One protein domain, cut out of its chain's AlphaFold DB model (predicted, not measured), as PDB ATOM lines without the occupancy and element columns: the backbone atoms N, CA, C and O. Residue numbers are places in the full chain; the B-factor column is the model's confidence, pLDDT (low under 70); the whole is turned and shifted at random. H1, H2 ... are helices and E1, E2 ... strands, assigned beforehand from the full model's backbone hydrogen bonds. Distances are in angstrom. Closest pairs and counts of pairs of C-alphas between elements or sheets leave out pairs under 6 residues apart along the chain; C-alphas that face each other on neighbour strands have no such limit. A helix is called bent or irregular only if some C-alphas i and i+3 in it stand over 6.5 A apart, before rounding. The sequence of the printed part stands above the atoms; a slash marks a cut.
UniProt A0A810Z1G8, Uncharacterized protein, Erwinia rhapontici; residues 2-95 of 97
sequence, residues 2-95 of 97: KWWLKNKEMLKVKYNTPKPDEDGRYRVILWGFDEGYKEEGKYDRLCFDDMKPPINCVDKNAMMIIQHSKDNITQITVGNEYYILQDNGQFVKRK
ATOM      1  N   LYS A   2     -50.254  16.307 -52.909       89.06
ATOM      2  CA  LYS A   2     -51.287  15.779 -53.842       89.06
ATOM      3  C   LYS A   2     -51.213  14.259 -54.036       89.06
ATOM      4  O   LYS A   2     -52.238  13.591 -54.098       89.06
ATOM      5  N   TRP A   3     -49.992  13.721 -54.074       91.25
ATOM      6  CA  TRP A   3     -49.756  12.280 -54.137       91.25
ATOM      7  C   TRP A   3     -50.463  11.517 -53.005       91.25
ATOM      8  O   TRP A   3     -51.085  10.498 -53.275       91.25
ATOM      9  N   TRP A   4     -50.444  12.026 -51.767       92.75
ATOM     10  CA  TRP A   4     -51.113  11.378 -50.634       92.75
ATOM     11  C   TRP A   4     -52.621  11.249 -50.864       92.75
ATOM     12  O   TRP A   4     -53.156  10.151 -50.766       92.75
ATOM     13  N   LEU A   5     -53.296  12.334 -51.264       93.00
ATOM     14  CA  LEU A   5     -54.741  12.306 -51.528       93.00
ATOM     15  C   LEU A   5     -55.115  11.316 -52.634       93.00
ATOM     16  O   LEU A   5     -56.138  10.652 -52.530       93.00
ATOM     17  N   LYS A   6     -54.272  11.195 -53.664       94.88
ATOM     18  CA  LYS A   6     -54.496  10.269 -54.778       94.88
ATOM     19  C   LYS A   6     -54.314   8.798 -54.384       94.88
ATOM     20  O   LYS A   6     -54.970   7.942 -54.964       94.88
ATOM     21  N   ASN A   7     -53.412   8.494 -53.447       94.88
ATOM     22  CA  ASN A   7     -52.967   7.119 -53.192       94.88
ATOM     23  C   ASN A   7     -53.421   6.538 -51.846       94.88
ATOM     24  O   ASN A   7     -53.358   5.322 -51.686       94.88
ATOM     25  N   LYS A   8     -53.885   7.357 -50.892       93.38
ATOM     26  CA  LYS A   8     -54.246   6.895 -49.538       93.38
ATOM     27  C   LYS A   8     -55.265   5.749 -49.536       93.38
ATOM     28  O   LYS A   8     -55.098   4.803 -48.777       93.38
ATOM     29  N   GLU A   9     -56.256   5.786 -50.429       95.00
ATOM     30  CA  GLU A   9     -57.283   4.740 -50.512       95.00
ATOM     31  C   GLU A   9     -56.698   3.418 -51.013       95.00
ATOM     32  O   GLU A   9     -56.942   2.363 -50.436       95.00
ATOM     33  N   MET A  10     -55.840   3.473 -52.037       96.62
ATOM     34  CA  MET A  10     -55.130   2.290 -52.529       96.62
ATOM     35  C   MET A  10     -54.241   1.685 -51.437       96.62
ATOM     36  O   MET A  10     -54.258   0.471 -51.239       96.62
ATOM     37  N   LEU A  11     -53.511   2.523 -50.692       95.62
ATOM     38  CA  LEU A  11     -52.674   2.063 -49.584       95.62
ATOM     39  C   LEU A  11     -53.508   1.402 -48.477       95.62
ATOM     40  O   LEU A  11     -53.083   0.393 -47.907       95.62
ATOM     41  N   LYS A  12     -54.713   1.920 -48.213       95.12
ATOM     42  CA  LYS A  12     -55.618   1.359 -47.212       95.12
ATOM     43  C   LYS A  12     -56.151   0.001 -47.642       95.12
ATOM     44  O   LYS A  12     -56.089  -0.938 -46.861       95.12
ATOM     45  N   VAL A  13     -56.615  -0.119 -48.882       96.94
ATOM     46  CA  VAL A  13     -57.160  -1.376 -49.414       96.94
ATOM     47  C   VAL A  13     -56.079  -2.452 -49.517       96.94
ATOM     48  O   VAL A  13     -56.311  -3.592 -49.128       96.94
ATOM     49  N   LYS A  14     -54.889  -2.103 -50.018       97.06
ATOM     50  CA  LYS A  14     -53.842  -3.085 -50.328       97.06
ATOM     51  C   LYS A  14     -52.965  -3.453 -49.131       97.06
ATOM     52  O   LYS A  14     -52.548  -4.599 -49.020       97.06
ATOM     53  N   TYR A  15     -52.668  -2.488 -48.264       94.50
ATOM     54  CA  TYR A  15     -51.691  -2.645 -47.179       94.50
ATOM     55  C   TYR A  15     -52.276  -2.332 -45.799       94.50
ATOM     56  O   TYR A  15     -51.529  -2.206 -44.830       94.50
ATOM     57  N   ASN A  16     -53.594  -2.133 -45.698       95.00
ATOM     58  CA  ASN A  16     -54.260  -1.709 -44.466       95.00
ATOM     59  C   ASN A  16     -53.645  -0.437 -43.838       95.00
ATOM     60  O   ASN A  16     -53.656  -0.269 -42.621       95.00
ATOM     61  N   THR A  17     -53.101   0.465 -44.666       94.56
ATOM     62  CA  THR A  17     -52.352   1.657 -44.232       94.56
ATOM     63  C   THR A  17     -53.031   2.953 -44.709       94.56
ATOM     64  O   THR A  17     -53.315   3.068 -45.895       94.56
ATOM     65  N   PRO A  18     -53.262   3.961 -43.847       95.00
ATOM     66  CA  PRO A  18     -52.888   3.988 -42.440       95.00
ATOM     67  C   PRO A  18     -53.717   3.001 -41.613       95.00
ATOM     68  O   PRO A  18     -54.877   2.707 -41.925       95.00
ATOM     69  N   LYS A  19     -53.101   2.503 -40.545       94.44
ATOM     70  CA  LYS A  19     -53.766   1.755 -39.483       94.44
ATOM     71  C   LYS A  19     -53.816   2.673 -38.259       94.44
ATOM     72  O   LYS A  19     -52.775   2.847 -37.634       94.44
ATOM     73  N   PRO A  20     -54.958   3.325 -37.990       95.38
ATOM     74  CA  PRO A  20     -55.107   4.137 -36.795       95.38
ATOM     75  C   PRO A  20     -54.977   3.310 -35.517       95.38
ATOM     76  O   PRO A  20     -55.395   2.151 -35.486       95.38
ATOM     77  N   ASP A  21     -54.413   3.936 -34.492       95.69
ATOM     78  CA  ASP A  21     -54.486   3.512 -33.099       95.69
ATOM     79  C   ASP A  21     -55.941   3.615 -32.601       95.69
ATOM     80  O   ASP A  21     -56.806   4.196 -33.263       95.69
ATOM     81  N   GLU A  22     -56.223   3.078 -31.412       95.88
ATOM     82  CA  GLU A  22     -57.572   3.102 -30.818       95.88
ATOM     83  C   GLU A  22     -58.138   4.522 -30.660       95.88
ATOM     84  O   GLU A  22     -59.338   4.734 -30.805       95.88
ATOM     85  N   ASP A  23     -57.270   5.510 -30.426       94.94
ATOM     86  CA  ASP A  23     -57.636   6.925 -30.305       94.94
ATOM     87  C   ASP A  23     -57.620   7.690 -31.642       94.94
ATOM     88  O   ASP A  23     -57.645   8.922 -31.667       94.94
ATOM     89  N   GLY A  24     -57.563   6.962 -32.760       94.94
ATOM     90  CA  GLY A  24     -57.624   7.502 -34.115       94.94
ATOM     91  C   GLY A  24     -56.300   8.047 -34.649       94.94
ATOM     92  O   GLY A  24     -56.215   8.370 -35.837       94.94
ATOM     93  N   ARG A  25     -55.241   8.129 -33.834       97.44
ATOM     94  CA  ARG A  25     -53.936   8.609 -34.307       97.44
ATOM     95  C   ARG A  25     -53.326   7.650 -35.312       97.44
ATOM     96  O   ARG A  25     -53.443   6.440 -35.196       97.44
ATOM     97  N   TYR A  26     -52.604   8.189 -36.284       96.94
ATOM     98  CA  TYR A  26     -51.725   7.374 -37.115       96.94
ATOM     99  C   TYR A  26     -50.519   8.165 -37.588       96.94
ATOM    100  O   TYR A  26     -50.545   9.395 -37.710       96.94
ATOM    101  N   ARG A  27     -49.460   7.432 -37.932       96.31
ATOM    102  CA  ARG A  27     -48.279   7.979 -38.588       96.31
ATOM    103  C   ARG A  27     -47.885   7.103 -39.766       96.31
ATOM    104  O   ARG A  27     -47.670   5.908 -39.609       96.31
ATOM    105  N   VAL A  28     -47.755   7.714 -40.938       96.12
ATOM    106  CA  VAL A  28     -47.246   7.072 -42.154       96.12
ATOM    107  C   VAL A  28     -45.992   7.809 -42.591       96.12
ATOM    108  O   VAL A  28     -45.984   9.037 -42.664       96.12
ATOM    109  N   ILE A  29     -44.929   7.064 -42.879       94.56
ATOM    110  CA  ILE A  29     -43.679   7.606 -43.411       94.56
ATOM    111  C   ILE A  29     -43.436   6.955 -44.765       94.56
ATOM    112  O   ILE A  29     -43.440   5.732 -44.876       94.56
ATOM    113  N   LEU A  30     -43.239   7.778 -45.789       93.56
ATOM    114  CA  LEU A  30     -42.776   7.337 -47.096       93.56
ATOM    115  C   LEU A  30     -41.255   7.490 -47.122       93.56
ATOM    116  O   LEU A  30     -40.745   8.611 -47.205       93.56
ATOM    117  N   TRP A  31     -40.554   6.369 -46.997       92.69
ATOM    118  CA  TRP A  31     -39.100   6.297 -47.125       92.69
ATOM    119  C   TRP A  31     -38.694   6.307 -48.601       92.69
ATOM    120  O   TRP A  31     -39.388   5.728 -49.438       92.69
ATOM    121  N   GLY A  32     -37.583   6.971 -48.920       91.75
ATOM    122  CA  GLY A  32     -36.941   6.842 -50.226       91.75
ATOM    123  C   GLY A  32     -36.443   5.413 -50.437       91.75
ATOM    124  O   GLY A  32     -35.868   4.821 -49.528       91.75
ATOM    125  N   PHE A  33     -36.709   4.854 -51.618       91.12
ATOM    126  CA  PHE A  33     -36.320   3.488 -51.996       91.12
ATOM    127  C   PHE A  33     -35.609   3.440 -53.360       91.12
ATOM    128  O   PHE A  33     -35.468   2.392 -53.981       91.12
ATOM    129  N   ASP A  34     -35.179   4.590 -53.863       89.88
ATOM    130  CA  ASP A  34     -34.489   4.743 -55.143       89.88
ATOM    131  C   ASP A  34     -33.194   3.931 -55.224       89.88
ATOM    132  O   ASP A  34     -32.911   3.337 -56.263       89.88
ATOM    133  N   GLU A  35     -32.451   3.828 -54.124       91.06
ATOM    134  CA  GLU A  35     -31.222   3.034 -54.087       91.06
ATOM    135  C   GLU A  35     -31.407   1.571 -53.640       91.06
ATOM    136  O   GLU A  35     -30.418   0.853 -53.454       91.06
ATOM    137  N   GLY A  36     -32.657   1.135 -53.463       93.38
ATOM    138  CA  GLY A  36     -33.017  -0.218 -53.050       93.38
ATOM    139  C   GLY A  36     -32.626  -0.574 -51.613       93.38
ATOM    140  O   GLY A  36     -32.312   0.281 -50.782       93.38
ATOM    141  N   TYR A  37     -32.672  -1.872 -51.315       95.25
ATOM    142  CA  TYR A  37     -32.242  -2.402 -50.024       95.25
ATOM    143  C   TYR A  37     -30.721  -2.311 -49.860       95.25
ATOM    144  O   TYR A  37     -29.955  -2.413 -50.821       95.25
ATOM    145  N   LYS A  38     -30.287  -2.165 -48.613       93.56
ATOM    146  CA  LYS A  38     -28.900  -2.005 -48.185       93.56
ATOM    147  C   LYS A  38     -28.587  -2.961 -47.044       93.56
ATOM    148  O   LYS A  38     -29.488  -3.468 -46.376       93.56
ATOM    149  N   GLU A  39     -27.298  -3.152 -46.799       94.62
ATOM    150  CA  GLU A  39     -26.840  -3.827 -45.589       94.62
ATOM    151  C   GLU A  39     -27.118  -2.994 -44.333       94.62
ATOM    152  O   GLU A  39     -27.180  -1.773 -44.426       94.62
ATOM    153  N   GLU A  40     -27.258  -3.599 -43.154       89.00
ATOM    154  CA  GLU A  40     -27.405  -2.836 -41.898       89.00
ATOM    155  C   GLU A  40     -26.222  -1.866 -41.697       89.00
ATOM    156  O   GLU A  40     -26.401  -0.669 -41.466       89.00
ATOM    157  N   GLY A  41     -24.999  -2.348 -41.942       84.31
ATOM    158  CA  GLY A  41     -23.792  -1.526 -41.928       84.31
ATOM    159  C   GLY A  41     -23.528  -0.875 -40.563       84.31
ATOM    160  O   GLY A  41     -23.695  -1.501 -39.524       84.31
ATOM    161  N   LYS A  42     -23.053   0.382 -40.564       83.50
ATOM    162  CA  LYS A  42     -22.746   1.168 -39.346       83.50
ATOM    163  C   LYS A  42     -23.693   2.353 -39.117       83.50
ATOM    164  O   LYS A  42     -23.482   3.130 -38.189       83.50
ATOM    165  N   TYR A  43     -24.667   2.550 -39.999       84.50
ATOM    166  CA  TYR A  43     -25.564   3.705 -39.977       84.50
ATOM    167  C   TYR A  43     -26.924   3.312 -39.407       84.50
ATOM    168  O   TYR A  43     -27.322   2.156 -39.492       84.50
ATOM    169  N   ASP A  44     -27.658   4.283 -38.862       89.19
ATOM    170  CA  ASP A  44     -29.020   4.044 -38.384       89.19
ATOM    171  C   ASP A  44     -29.983   3.846 -39.569       89.19
ATOM    172  O   ASP A  44     -30.449   4.806 -40.191       89.19
ATOM    173  N   ARG A  45     -30.256   2.580 -39.901       92.94
ATOM    174  CA  ARG A  45     -31.131   2.159 -41.004       92.94
ATOM    175  C   ARG A  45     -32.430   1.558 -40.482       92.94
ATOM    176  O   ARG A  45     -32.539   1.164 -39.324       92.94
ATOM    177  N   LEU A  46     -33.456   1.540 -41.329       92.69
ATOM    178  CA  LEU A  46     -34.679   0.796 -41.041       92.69
ATOM    179  C   LEU A  46     -34.525  -0.606 -41.627       92.69
ATOM    180  O   LEU A  46     -34.554  -0.759 -42.845       92.69
ATOM    181  N   CYS A  47     -34.339  -1.599 -40.765       93.81
ATOM    182  CA  CYS A  47     -34.198  -2.997 -41.155       93.81
ATOM    183  C   CYS A  47     -35.508  -3.756 -40.961       93.81
ATOM    184  O   CYS A  47     -36.301  -3.431 -40.077       93.81
ATOM    185  N   PHE A  48     -35.734  -4.741 -41.823       92.81
ATOM    186  CA  PHE A  48     -36.941  -5.554 -41.835       92.81
ATOM    187  C   PHE A  48     -36.620  -6.954 -41.309       92.81
ATOM    188  O   PHE A  48     -35.792  -7.664 -41.885       92.81
ATOM    189  N   ASP A  49     -37.269  -7.336 -40.207       92.94
ATOM    190  CA  ASP A  49     -37.036  -8.614 -39.516       92.94
ATOM    191  C   ASP A  49     -37.537  -9.827 -40.317       92.94
ATOM    192  O   ASP A  49     -37.092 -10.955 -40.108       92.94
ATOM    193  N   ASP A  50     -38.464  -9.609 -41.250       94.12
ATOM    194  CA  ASP A  50     -39.017 -10.631 -42.141       94.12
ATOM    195  C   ASP A  50     -38.148 -10.890 -43.388       94.12
ATOM    196  O   ASP A  50     -38.451 -11.783 -44.183       94.12
ATOM    197  N   MET A  51     -37.030 -10.170 -43.543       95.12
ATOM    198  CA  MET A  51     -36.056 -10.347 -44.622       95.12
ATOM    199  C   MET A  51     -34.725 -10.909 -44.102       95.12
ATOM    200  O   MET A  51     -34.217 -10.508 -43.059       95.12
ATOM    201  N   LYS A  52     -34.107 -11.823 -44.867       94.38
ATOM    202  CA  LYS A  52     -32.799 -12.398 -44.506       94.38
ATOM    203  C   LYS A  52     -31.666 -11.371 -44.716       94.38
ATOM    204  O   LYS A  52     -31.571 -10.833 -45.819       94.38
ATOM    205  N   PRO A  53     -30.772 -11.157 -43.729       92.88
ATOM    206  CA  PRO A  53     -29.537 -10.386 -43.911       92.88
ATOM    207  C   PRO A  53     -28.627 -10.984 -45.012       92.88
ATOM    208  O   PRO A  53     -28.765 -12.168 -45.333       92.88
ATOM    209  N   PRO A  54     -27.666 -10.222 -45.579       93.12
ATOM    210  CA  PRO A  54     -27.215  -8.911 -45.113       93.12
ATOM    211  C   PRO A  54     -28.006  -7.731 -45.682       93.12
ATOM    212  O   PRO A  54     -28.055  -6.711 -45.021       93.12
ATOM    213  N   ILE A  55     -28.644  -7.849 -46.853       95.25
ATOM    214  CA  ILE A  55     -29.321  -6.741 -47.557       95.25
ATOM    215  C   ILE A  55     -30.818  -6.716 -47.197       95.25
ATOM    216  O   ILE A  55     -31.670  -7.160 -47.967       95.25
ATOM    217  N   ASN A  56     -31.140  -6.236 -45.997       96.12
ATOM    218  CA  ASN A  56     -32.503  -6.230 -45.445       96.12
ATOM    219  C   ASN A  56     -32.930  -4.874 -44.862       96.12
ATOM    220  O   ASN A  56     -33.898  -4.806 -44.107       96.12
ATOM    221  N   CYS A  57     -32.223  -3.795 -45.197       95.06
ATOM    222  CA  CYS A  57     -32.475  -2.474 -44.634       95.06
ATOM    223  C   CYS A  57     -32.699  -1.409 -45.708       95.06
ATOM    224  O   CYS A  57     -32.311  -1.580 -46.858       95.06
ATOM    225  N   VAL A  58     -33.305  -0.285 -45.336       94.19
ATOM    226  CA  VAL A  58     -33.419   0.921 -46.169       94.19
ATOM    227  C   VAL A  58     -32.887   2.129 -45.408       94.19
ATOM    228  O   VAL A  58     -32.948   2.188 -44.173       94.19
ATOM    229  N   ASP A  59     -32.360   3.108 -46.140       92.69
ATOM    230  CA  ASP A  59     -31.907   4.356 -45.538       92.69
ATOM    231  C   ASP A  59     -33.100   5.135 -44.961       92.69
ATOM    232  O   ASP A  59     -34.171   5.226 -45.568       92.69
ATOM    233  N   LYS A  60     -32.921   5.741 -43.778       91.50
ATOM    234  CA  LYS A  60     -33.949   6.560 -43.111       91.50
ATOM    235  C   LYS A  60     -34.101   7.945 -43.759       91.50
ATOM    236  O   LYS A  60     -34.103   8.974 -43.084       91.50
ATOM    237  N   ASN A  61     -34.266   7.981 -45.077       91.25
ATOM    238  CA  ASN A  61     -34.508   9.192 -45.852       91.25
ATOM    239  C   ASN A  61     -36.019   9.412 -46.037       91.25
ATOM    240  O   ASN A  61     -36.630   8.920 -46.989       91.25
ATOM    241  N   ALA A  62     -36.657  10.093 -45.083       92.94
ATOM    242  CA  ALA A  62     -38.099  10.336 -45.129       92.94
ATOM    243  C   ALA A  62     -38.452  11.371 -46.212       92.94
ATOM    244  O   ALA A  62     -38.219  12.568 -46.045       92.94
ATOM    245  N   MET A  63     -39.098  10.927 -47.291       93.81
ATOM    246  CA  MET A  63     -39.575  11.813 -48.360       93.81
ATOM    247  C   MET A  63     -40.864  12.544 -47.972       93.81
ATOM    248  O   MET A  63     -41.108  13.677 -48.392       93.81
ATOM    249  N   MET A  64     -41.722  11.888 -47.187       95.12
ATOM    250  CA  MET A  64     -42.982  12.456 -46.713       95.12
ATOM    251  C   MET A  64     -43.405  11.795 -45.408       95.12
ATOM    252  O   MET A  64     -43.350  10.575 -45.276       95.12
ATOM    253  N   ILE A  65     -43.886  12.597 -44.464       96.00
ATOM    254  CA  ILE A  65     -44.448  12.116 -43.202       96.00
ATOM    255  C   ILE A  65     -45.885  12.620 -43.113       96.00
ATOM    256  O   ILE A  65     -46.127  13.816 -43.247       96.00
ATOM    257  N   ILE A  66     -46.827  11.713 -42.873       96.94
ATOM    258  CA  ILE A  66     -48.235  12.015 -42.627       96.94
ATOM    259  C   ILE A  66     -48.534  11.639 -41.181       96.94
ATOM    260  O   ILE A  66     -48.283  10.509 -40.766       96.94
ATOM    261  N   GLN A  67     -49.064  12.585 -40.417       96.62
ATOM    262  CA  GLN A  67     -49.469  12.395 -39.030       96.62
ATOM    263  C   GLN A  67     -50.912  12.844 -38.870       96.62
ATOM    264  O   GLN A  67     -51.266  13.939 -39.297       96.62
ATOM    265  N   HIS A  68     -51.728  12.004 -38.249       96.69
ATOM    266  CA  HIS A  68     -53.082  12.351 -37.847       96.69
ATOM    267  C   HIS A  68     -53.150  12.379 -36.327       96.69
ATOM    268  O   HIS A  68     -52.722  11.425 -35.671       96.69
ATOM    269  N   SER A  69     -53.614  13.496 -35.776       96.00
ATOM    270  CA  SER A  69     -53.798  13.651 -34.338       96.00
ATOM    271  C   SER A  69     -55.169  13.140 -33.901       96.00
ATOM    272  O   SER A  69     -56.081  12.991 -34.707       96.00
ATOM    273  N   LYS A  70     -55.329  12.948 -32.590       95.62
ATOM    274  CA  LYS A  70     -56.624  12.651 -31.959       95.62
ATOM    275  C   LYS A  70     -57.665  13.769 -32.138       95.62
ATOM    276  O   LYS A  70     -58.854  13.534 -31.992       95.62
ATOM    277  N   ASP A  71     -57.212  14.983 -32.461       94.44
ATOM    278  CA  ASP A  71     -58.060  16.164 -32.662       94.44
ATOM    279  C   ASP A  71     -58.511  16.295 -34.134       94.44
ATOM    280  O   ASP A  71     -58.865  17.380 -34.586       94.44
ATOM    281  N   ASN A  72     -58.451  15.198 -34.902       93.06
ATOM    282  CA  ASN A  72     -58.753  15.117 -36.336       93.06
ATOM    283  C   ASN A  72     -57.885  16.011 -37.241       93.06
ATOM    284  O   ASN A  72     -58.229  16.273 -38.394       93.06
ATOM    285  N   ILE A  73     -56.718  16.452 -36.764       95.94
ATOM    286  CA  ILE A  73     -55.806  17.280 -37.555       95.94
ATOM    287  C   ILE A  73     -54.833  16.378 -38.307       95.94
ATOM    288  O   ILE A  73     -54.052  15.640 -37.706       95.94
ATOM    289  N   THR A  74     -54.825  16.487 -39.637       96.12
ATOM    290  CA  THR A  74     -53.828  15.809 -40.476       96.12
ATOM    291  C   THR A  74     -52.710  16.770 -40.864       96.12
ATOM    292  O   THR A  74     -52.914  17.713 -41.631       96.12
ATOM    293  N   GLN A  75     -51.504  16.493 -40.376       96.06
ATOM    294  CA  GLN A  75     -50.272  17.174 -40.753       96.06
ATOM    295  C   GLN A  75     -49.508  16.368 -41.807       96.06
ATOM    296  O   GLN A  75     -49.352  15.152 -41.691       96.06
ATOM    297  N   ILE A  76     -48.975  17.059 -42.814       96.25
ATOM    298  CA  ILE A  76     -48.034  16.493 -43.782       96.25
ATOM    299  C   ILE A  76     -46.728  17.281 -43.746       96.25
ATOM    300  O   ILE A  76     -46.734  18.492 -43.964       96.25
ATOM    301  N   THR A  77     -45.616  16.582 -43.544       95.62
ATOM    302  CA  THR A  77     -44.254  17.123 -43.611       95.62
ATOM    303  C   THR A  77     -43.553  16.607 -44.866       95.62
ATOM    304  O   THR A  77     -43.594  15.410 -45.153       95.62
ATOM    305  N   VAL A  78     -42.913  17.505 -45.615       93.75
ATOM    306  CA  VAL A  78     -42.072  17.201 -46.782       93.75
ATOM    307  C   VAL A  78     -40.780  18.000 -46.634       93.75
ATOM    308  O   VAL A  78     -40.808  19.231 -46.635       93.75
ATOM    309  N   GLY A  79     -39.652  17.306 -46.456       90.31
ATOM    310  CA  GLY A  79     -38.393  17.949 -46.074       90.31
ATOM    311  C   GLY A  79     -38.555  18.781 -44.796       90.31
ATOM    312  O   GLY A  79     -39.017  18.279 -43.772       90.31
ATOM    313  N   ASN A  80     -38.224  20.073 -44.875       89.62
ATOM    314  CA  ASN A  80     -38.329  21.011 -43.749       89.62
ATOM    315  C   ASN A  80     -39.674  21.750 -43.676       89.62
ATOM    316  O   ASN A  80     -39.895  22.552 -42.766       89.62
ATOM    317  N   GLU A  81     -40.574  21.511 -44.627       93.00
ATOM    318  CA  GLU A  81     -41.862  22.188 -44.707       93.00
ATOM    319  C   GLU A  81     -42.967  21.304 -44.140       93.00
ATOM    320  O   GLU A  81     -42.976  20.090 -44.351       93.00
ATOM    321  N   TYR A  82     -43.934  21.912 -43.454       93.69
ATOM    322  CA  TYR A  82     -45.123  21.196 -43.012       93.69
ATOM    323  C   TYR A  82     -46.407  21.969 -43.299       93.69
ATOM    324  O   TYR A  82     -46.443  23.202 -43.393       93.69
ATOM    325  N   TYR A  83     -47.466  21.191 -43.477       95.81
ATOM    326  CA  TYR A  83     -48.763  21.625 -43.960       95.81
ATOM    327  C   TYR A  83     -49.860  20.952 -43.153       95.81
ATOM    328  O   TYR A  83     -49.721  19.793 -42.767       95.81
ATOM    329  N   ILE A  84     -50.973  21.653 -42.968       96.12
ATOM    330  CA  ILE A  84     -52.207  21.070 -42.437       96.12
ATOM    331  C   ILE A  84     -53.168  20.831 -43.597       96.12
ATOM    332  O   ILE A  84     -53.422  21.749 -44.383       96.12
ATOM    333  N   LEU A  85     -53.681  19.606 -43.700       95.44
ATOM    334  CA  LEU A  85     -54.767  19.255 -44.611       95.44
ATOM    335  C   LEU A  85     -56.088  19.752 -44.019       95.44
ATOM    336  O   LEU A  85     -56.435  19.396 -42.897       95.44
ATOM    337  N   GLN A  86     -56.789  20.583 -44.778       94.56
ATOM    338  CA  GLN A  86     -58.129  21.072 -44.470       94.56
ATOM    339  C   GLN A  86     -59.190  20.133 -45.057       94.56
ATOM    340  O   GLN A  86     -58.914  19.392 -46.005       94.56
ATOM    341  N   ASP A  87     -60.421  20.230 -44.559       90.06
ATOM    342  CA  ASP A  87     -61.547  19.388 -44.990       90.06
ATOM    343  C   ASP A  87     -61.869  19.531 -46.485       90.06
ATOM    344  O   ASP A  87     -62.247  18.571 -47.151       90.06
ATOM    345  N   ASN A  88     -61.631  20.718 -47.053       90.44
ATOM    346  CA  ASN A  88     -61.785  20.986 -48.485       90.44
ATOM    347  C   ASN A  88     -60.655  20.394 -49.359       90.44
ATOM    348  O   ASN A  88     -60.582  20.674 -50.556       90.44
ATOM    349  N   GLY A  89     -59.733  19.624 -48.772       89.88
ATOM    350  CA  GLY A  89     -58.605  19.004 -49.464       89.88
ATOM    351  C   GLY A  89     -57.406  19.929 -49.701       89.88
ATOM    352  O   GLY A  89     -56.421  19.503 -50.311       89.88
ATOM    353  N   GLN A  90     -57.456  21.184 -49.247       93.62
ATOM    354  CA  GLN A  90     -56.341  22.118 -49.380       93.62
ATOM    355  C   GLN A  90     -55.271  21.879 -48.318       93.62
ATOM    356  O   GLN A  90     -55.541  21.477 -47.189       93.62
ATOM    357  N   PHE A  91     -54.032  22.194 -48.683       93.94
ATOM    358  CA  PHE A  91     -52.886  22.117 -47.791       93.94
ATOM    359  C   PHE A  91     -52.403  23.513 -47.455       93.94
ATOM    360  O   PHE A  91     -51.929  24.242 -48.329       93.94
ATOM    361  N   VAL A  92     -52.484  23.877 -46.181       95.81
ATOM    362  CA  VAL A  92     -52.059  25.197 -45.724       95.81
ATOM    363  C   VAL A  92     -50.714  25.074 -45.031       95.81
ATOM    364  O   VAL A  92     -50.593  24.377 -44.021       95.81
ATOM    365  N   LYS A  93     -49.698  25.746 -45.582       95.19
ATOM    366  CA  LYS A  93     -48.354  25.785 -44.997       95.19
ATOM    367  C   LYS A  93     -48.407  26.442 -43.620       95.19
ATOM    368  O   LYS A  93     -49.121  27.427 -43.410       95.19
ATOM    369  N   ARG A  94     -47.625  25.919 -42.684       92.19
ATOM    370  CA  ARG A  94     -47.465  26.487 -41.346       92.19
ATOM    371  C   ARG A  94     -45.983  26.717 -41.057       92.19
ATOM    372  O   ARG A  94     -45.114  26.083 -41.654       92.19
ATOM    373  N   LYS A  95     -45.691  27.682 -40.184       84.31
ATOM    374  CA  LYS A  95     -44.328  27.951 -39.706       84.31
ATOM    375  C   LYS A  95     -44.072  27.120 -38.470       84.31
ATOM    376  O   LYS A  95     -44.965  26.975 -37.644       84.31
TER     377      LYS A  95
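This is residues 2 to 95 of the 97 residues of an uncharacterized protein of Erwinia rhapontici (UniProt A0A810Z1G8). A strongly twisted sheet of five strands, E1, E4, E5, E6 and E7, makes the body, and a small head, the hairpin E2 and E3 with its loops, sits off one end of it. The helix H1 only grazes the sheet with its residues 2 to 5, and its residues 10 to 15 stick out. The printed part has 94 residues, with one named helix and seven named strands in the order H1 E1 E2 E3 E4 E5 E6 E7; both sheets are antiparallel, the larger in the order E1 - E4 - E5 - E6 - E7, and the class is mixed, helices and strands. The whole is elongated, spanning 45 by 29 by 23 A, and only just loose, close to compact, with a radius of gyration of the C-alphas of 15.3 A.

H1, residues 2 to 15, begins at C-alpha 2 (-51.287, 15.779, -53.842) and measures 19.6 A; it is irregular, with C-alphas 6 and 9 7.5 A apart. E1, residues 26 to 31, measures 16.1 A. E2 is residues 45 to 47 and E3 residues 55 to 59, where C-alpha 55 is at (-29.321, -6.741, -47.557). E4, residues 62 to 68, is the longest strand by residues, at 16.8 A. E5, residues 74 to 78, measures 13.4 A and E6, residues 81 to 85, 13.2 A. E7, residues 91 to 94, ends at C-alpha 94 (-47.465, 26.487, -41.346).

In H1, 8 of 10 O i to N i+4 pairs are within hydrogen-bond range. The edge strand E1 is antiparallel to E4 at 171 degrees, with N 28 and O 66 2.8 A apart. E4, E5, E6 and E7 form a meander, each strand the antiparallel neighbour of the one before; each successive pair is a hairpin. N 65 and O 77 are 2.9 A apart between E4 and E5, N 83 and O 76 2.8 A between E5 and E6, and N 84 and O 92 2.9 A between E6 and the edge strand E7. In the hairpin E2 and E3, N 58 and O 46 are 2.8 A apart; residues 38 to 39 also pair antiparallel with residues 55 to 57 of E3. E3 runs on into E4 across a break of 2 residues, at 75 degrees. The closest C-alphas of E1 and E3, those of Trp 31 and Asp 59, are 7.6 A apart. H1 is apart from E2 and E3.

The two C-alphas farthest apart, those of Pro 54 and Asn 88, are 45.8 A apart. The link from E1 to E2, residues 32 to 44, is long. The printed part has no cut; its mean pLDDT is 93.6, and no printed residue is under 70.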